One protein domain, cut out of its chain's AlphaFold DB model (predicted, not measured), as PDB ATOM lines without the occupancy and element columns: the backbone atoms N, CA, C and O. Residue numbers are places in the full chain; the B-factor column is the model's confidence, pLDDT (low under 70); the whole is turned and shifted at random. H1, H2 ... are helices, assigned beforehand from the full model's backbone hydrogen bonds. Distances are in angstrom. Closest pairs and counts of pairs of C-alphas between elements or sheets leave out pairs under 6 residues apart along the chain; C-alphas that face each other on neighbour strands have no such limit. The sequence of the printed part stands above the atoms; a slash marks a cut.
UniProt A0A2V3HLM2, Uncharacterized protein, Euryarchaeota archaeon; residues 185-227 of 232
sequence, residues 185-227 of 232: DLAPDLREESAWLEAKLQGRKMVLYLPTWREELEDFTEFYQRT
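This is residues 185 to 227 of the 232 residues of an uncharacterized protein of Euryarchaeota archaeon (UniProt A0A2V3HLM2). One straight helix, H1, stands at one end of an open, drawn-out chain; a long link leads away from it and, at the far end, folds back on itself into a loose hook that holds the single short turn of helix H2. The two helices are apart, and the stretch between them, residues 202 to 221, has no named element. The printed part has 43 residues with two named helices, H1 then H2 along the chain, and no named strand. The class is all helix, though under half of the residues, 18 of the 43, are in named elements. The whole is extended, with a radius of gyration of the C-alphas of 15.8 A, and only just elongated, with spans of 44 by 22 by 13 A.

H1, residues 188 to 201, is the longest helix. H2, residues 222 to 225, is apart from it, with no C-alpha of the one within 8 A of the other. Residues 187 to 193, of which 188 to 193 belong to H1, stand free, and so do residues 199 to 205, of which 199 to 201 belong to H1. In H1 every O i to N i+4 pair is within hydrogen-bond range; H2 is too short for such a pair, and its one O i to N i+3 pair is within range.

H1 has 14 residues and runs 20.0 A from C-alpha 188 at (148.856, 133.835, 209.672) to C-alpha 201 at (136.476, 131.602, 194.148). H2 has 4 residues, measures 5.3 A from first to last C-alpha and ends with C-alpha 225 at (134.200, 106.905, 189.346).

The two C-alphas farthest apart, those of Asp 185 and Glu 218, are 44.8 A from each other. The printed part has no cut. H1 to H2 is a long link of 20 residues, 202 to 221. The mean pLDDT of the printed part is 82.1, and residues 215 to 227 are under 70.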
ATOM      1  N   ASP A 185     141.903 137.880 213.095       90.62
ATOM      2  CA  ASP A 185     142.301 137.240 214.353       90.62
ATOM      3  C   ASP A 185     142.809 135.801 214.146       90.62
ATOM      4  O   ASP A 185     143.358 135.198 215.072       90.62
ATOM      5  N   LEU A 186     142.647 135.247 212.937       91.12
ATOM      6  CA  LEU A 186     143.150 133.923 212.584       91.12
ATOM      7  C   LEU A 186     144.685 133.890 212.552       91.12
ATOM      8  O   LEU A 186     145.371 134.895 212.330       91.12
ATOM      9  N   ALA A 187     145.239 132.690 212.733       89.81
ATOM     10  CA  ALA A 187     146.670 132.457 212.568       89.81
ATOM     11  C   ALA A 187     147.134 132.851 211.144       89.81
ATOM     12  O   ALA A 187     146.360 132.714 210.194       89.81
ATOM     13  N   PRO A 188     148.378 133.345 210.967       91.75
ATOM     14  CA  PRO A 188     148.856 133.835 209.672       91.75
ATOM     15  C   PRO A 188     148.663 132.865 208.502       91.75
ATOM     16  O   PRO A 188     148.186 133.285 207.456       91.75
ATOM     17  N   ASP A 189     148.952 131.581 208.696       90.94
ATOM     18  CA  ASP A 189     148.783 130.542 207.679       90.94
ATOM     19  C   ASP A 189     147.309 130.312 207.304       90.94
ATOM     20  O   ASP A 189     146.995 130.149 206.131       90.94
ATOM     21  N   LEU A 190     146.385 130.388 208.269       92.88
ATOM     22  CA  LEU A 190     144.946 130.280 207.994       92.88
ATOM     23  C   LEU A 190     144.425 131.486 207.200       92.88
ATOM     24  O   LEU A 190     143.592 131.320 206.313       92.88
ATOM     25  N   ARG A 191     144.945 132.689 207.478       94.44
ATOM     26  CA  ARG A 191     144.620 133.897 206.696       94.44
ATOM     27  C   ARG A 191     145.144 133.808 205.270       94.44
ATOM     28  O   ARG A 191     144.469 134.226 204.334       94.44
ATOM     29  N   GLU A 192     146.342 133.254 205.093       95.00
ATOM     30  CA  GLU A 192     146.905 132.988 203.767       95.00
ATOM     31  C   GLU A 192     146.050 131.977 202.988       95.00
ATOM     32  O   GLU A 192     145.758 132.203 201.810       95.00
ATOM     33  N   GLU A 193     145.587 130.904 203.638       93.50
ATOM     34  CA  GLU A 193     144.667 129.926 203.043       93.50
ATOM     35  C   GLU A 193     143.308 130.547 202.680       93.50
ATOM     36  O   GLU A 193     142.793 130.297 201.585       93.50
ATOM     37  N   SER A 194     142.750 131.392 203.552       92.44
ATOM     38  CA  SER A 194     141.491 132.104 203.304       92.44
ATOM     39  C   SER A 194     141.613 133.062 202.114       92.44
ATOM     40  O   SER A 194     140.832 132.979 201.164       92.44
ATOM     41  N   ALA A 195     142.670 133.879 202.070       94.31
ATOM     42  CA  ALA A 195     142.944 134.782 200.950       94.31
ATOM     43  C   ALA A 195     143.170 134.023 199.629       94.31
ATOM     44  O   ALA A 195     142.684 134.433 198.568       94.31
ATOM     45  N   TRP A 196     143.878 132.888 199.675       95.88
ATOM     46  CA  TRP A 196     144.030 132.004 198.520       95.88
ATOM     47  C   TRP A 196     142.673 131.485 198.034       95.88
ATOM     48  O   TRP A 196     142.407 131.484 196.826       95.88
ATOM     49  N   LEU A 197     141.801 131.077 198.958       94.44
ATOM     50  CA  LEU A 197     140.476 130.568 198.636       94.44
ATOM     51  C   LEU A 197     139.599 131.654 198.003       94.44
ATOM     52  O   LEU A 197     139.005 131.414 196.949       94.44
ATOM     53  N   GLU A 198     139.564 132.858 198.574       94.25
ATOM     54  CA  GLU A 198     138.834 134.000 198.011       94.25
ATOM     55  C   GLU A 198     139.289 134.315 196.578       94.25
ATOM     56  O   GLU A 198     138.462 134.444 195.665       94.25
ATOM     57  N   ALA A 199     140.607 134.337 196.349       96.38
ATOM     58  CA  ALA A 199     141.193 134.566 195.032       96.38
ATOM     59  C   ALA A 199     140.813 133.473 194.016       96.38
ATOM     60  O   ALA A 199     140.614 133.765 192.833       96.38
ATOM     61  N   LYS A 200     140.683 132.213 194.452       95.88
ATOM     62  CA  LYS A 200     140.226 131.100 193.602       95.88
ATOM     63  C   LYS A 200     138.731 131.157 193.313       95.88
ATOM     64  O   LYS A 200     138.307 130.826 192.197       95.88
ATOM     65  N   LEU A 201     137.926 131.556 194.291       96.56
ATOM     66  CA  LEU A 201     136.476 131.602 194.148       96.56
ATOM     67  C   LEU A 201     136.028 132.751 193.248       96.56
ATOM     68  O   LEU A 201     135.105 132.542 192.461       96.56
ATOM     69  N   GLN A 202     136.690 133.912 193.293       96.00
ATOM     70  CA  GLN A 202     136.319 135.092 192.492       96.00
ATOM     71  C   GLN A 202     134.826 135.445 192.653       96.00
ATOM     72  O   GLN A 202     134.107 135.662 191.679       96.00
ATOM     73  N   GLY A 203     134.326 135.404 193.893       95.06
ATOM     74  CA  GLY A 203     132.918 135.658 194.218       95.06
ATOM     75  C   GLY A 203     131.947 134.508 193.906       95.06
ATOM     76  O   GLY A 203     130.743 134.650 194.119       95.06
ATOM     77  N   ARG A 204     132.428 133.356 193.421       97.12
ATOM     78  CA  ARG A 204     131.594 132.160 193.219       97.12
ATOM     79  C   ARG A 204     131.328 131.447 194.543       97.12
ATOM     80  O   ARG A 204     132.164 131.431 195.441       97.12
ATOM     81  N   LYS A 205     130.175 130.784 194.631       95.69
ATOM     82  CA  LYS A 205     129.867 129.890 195.754       95.69
ATOM     83  C   LYS A 205     130.725 128.629 195.675       95.69
ATOM     84  O   LYS A 205     130.859 128.044 194.600       95.69
ATOM     85  N   MET A 206     131.250 128.194 196.817       93.31
ATOM     86  CA  MET A 206     131.922 126.906 196.965       93.31
ATOM     87  C   MET A 206     130.945 125.864 197.507       93.31
ATOM     88  O   MET A 206     130.219 126.134 198.461       93.31
ATOM     89  N   VAL A 207     130.963 124.663 196.932       94.50
ATOM     90  CA  VAL A 207     130.314 123.483 197.514       94.50
ATOM     91  C   VAL A 207     131.414 122.520 197.930       94.50
ATOM     92  O   VAL A 207     132.208 122.096 197.093       94.50
ATOM     93  N   LEU A 208     131.465 122.192 199.220       92.25
ATOM     94  CA  LEU A 208     132.424 121.244 199.769       92.25
ATOM     95  C   LEU A 208     131.749 119.878 199.942       92.25
ATOM     96  O   LEU A 208     130.760 119.758 200.662       92.25
ATOM     97  N   TYR A 209     132.286 118.853 199.281       91.38
ATOM     98  CA  TYR A 209     131.827 117.470 199.404       91.38
ATOM     99  C   TYR A 209     132.880 116.644 200.151       91.38
ATOM    100  O   TYR A 209     133.990 116.469 199.655       91.38
ATOM    101  N   LEU A 210     132.532 116.156 201.346       91.06
ATOM    102  CA  LEU A 210     133.426 115.422 202.254       91.06
ATOM    103  C   LEU A 210     132.889 114.008 202.532       91.06
ATOM    104  O   LEU A 210     132.364 113.750 203.619       91.06
ATOM    105  N   PRO A 211     132.948 113.080 201.562       87.31
ATOM    106  CA  PRO A 211     132.520 111.708 201.793       87.31
ATOM    107  C   PRO A 211     133.469 110.991 202.762       87.31
ATOM    108  O   PRO A 211     134.686 111.162 202.710       87.31
ATOM    109  N   THR A 212     132.922 110.134 203.623       83.38
ATOM    110  CA  THR A 212     133.734 109.187 204.399       83.38
ATOM    111  C   THR A 212     134.274 108.086 203.491       83.38
ATOM    112  O   THR A 212     133.592 107.679 202.550       83.38
ATOM    113  N   TRP A 213     135.449 107.549 203.822       79.00
ATOM    114  CA  TRP A 213     136.020 106.397 203.124       79.00
ATOM    115  C   TRP A 213     135.096 105.164 203.173       79.00
ATOM    116  O   TRP A 213     134.373 104.964 204.157       79.00
ATOM    117  N   ARG A 214     135.125 104.357 202.105       76.06
ATOM    118  CA  ARG A 214     134.348 103.119 201.932       76.06
ATOM    119  C   ARG A 214     135.275 101.991 201.474       76.06
ATOM    120  O   ARG A 214     136.106 102.218 200.600       76.06
ATOM    121  N   GLU A 215     135.114 100.807 202.064       68.38
ATOM    122  CA  GLU A 215     135.878  99.593 201.720       68.38
ATOM    123  C   GLU A 215     135.435  98.978 200.389       68.38
ATOM    124  O   GLU A 215     136.262  98.482 199.628       68.38
ATOM    125  N   GLU A 216     134.137  99.029 200.089       68.19
ATOM    126  CA  GLU A 216     133.550  98.350 198.935       68.19
ATOM    127  C   GLU A 216     133.386  99.305 197.741       68.19
ATOM    128  O   GLU A 216     132.816 100.393 197.855       68.19
ATOM    129  N   LEU A 217     133.895  98.883 196.576       57.28
ATOM    130  CA  LEU A 217     133.906  99.658 195.325       57.28
ATOM    131  C   LEU A 217     132.520  99.832 194.681       57.28
ATOM    132  O   LEU A 217     132.324 100.743 193.876       57.28
ATOM    133  N   GLU A 218     131.558  98.978 195.025       56.41
ATOM    134  CA  GLU A 218     130.216  98.956 194.419       56.41
ATOM    135  C   GLU A 218     129.313 100.102 194.902       56.41
ATOM    136  O   GLU A 218     128.279 100.381 194.303       56.41
ATOM    137  N   ASP A 219     129.749 100.822 195.935       53.91
ATOM    138  CA  ASP A 219     128.963 101.833 196.642       53.91
ATOM    139  C   ASP A 219     129.429 103.274 196.346       53.91
ATOM    140  O   ASP A 219     129.038 104.253 196.997       53.91
ATOM    141  N   PHE A 220     130.315 103.419 195.358       58.56
ATOM    142  CA  PHE A 220     130.801 104.707 194.893       58.56
ATOM    143  C   PHE A 220     129.769 105.379 193.985       58.56
ATOM    144  O   PHE A 220     129.411 104.879 192.922       58.56
ATOM    145  N   THR A 221     129.329 106.576 194.376       59.88
ATOM    146  CA  THR A 221     128.527 107.458 193.515       59.88
ATOM    147  C   THR A 221     129.237 107.696 192.176       59.88
ATOM    148  O   THR A 221     130.464 107.796 192.164       59.88
ATOM    149  N   GLU A 222     128.495 107.904 191.083       59.50
ATOM    150  CA  GLU A 222     129.031 108.185 189.730       59.50
ATOM    151  C   GLU A 222     130.120 109.289 189.718       59.50
ATOM    152  O   GLU A 222     131.068 109.258 188.933       59.50
ATOM    153  N   PHE A 223     130.043 110.236 190.659       58.19
ATOM    154  CA  PHE A 223     131.031 111.296 190.889       58.19
ATOM    155  C   PHE A 223     132.442 110.785 191.256       58.19
ATOM    156  O   PHE A 223     133.450 111.361 190.845       58.19
ATOM    157  N   TYR A 224     132.523 109.692 192.011       58.19
ATOM    158  CA  TYR A 224     133.781 109.102 192.481       58.19
ATOM    159  C   TYR A 224     134.471 108.290 191.373       58.19
ATOM    160  O   TYR A 224     135.694 108.269 191.273       58.19
ATOM    161  N   GLN A 225     133.686 107.677 190.482       58.44
ATOM    162  CA  GLN A 225     134.200 106.905 189.346       58.44
ATOM    163  C   GLN A 225     134.868 107.799 188.287       58.44
ATOM    164  O   GLN A 225     135.859 107.403 187.682       58.44
ATOM    165  N   ARG A 226     134.368 109.027 188.082       56.12
ATOM    166  CA  ARG A 226     134.908 109.974 187.086       56.12
ATOM    167  C   ARG A 226     136.187 110.703 187.514       56.12
ATOM    168  O   ARG A 226     136.819 111.332 186.672       56.12
ATOM    169  N   THR A 227     136.542 110.671 188.797       56.16
ATOM    170  CA  THR A 227     137.658 111.450 189.368       56.16
ATOM    171  C   THR A 227     138.876 110.606 189.747       56.16
ATOM    172  O   THR A 227     139.925 111.164 190.063       56.16
TER     173      THR A 227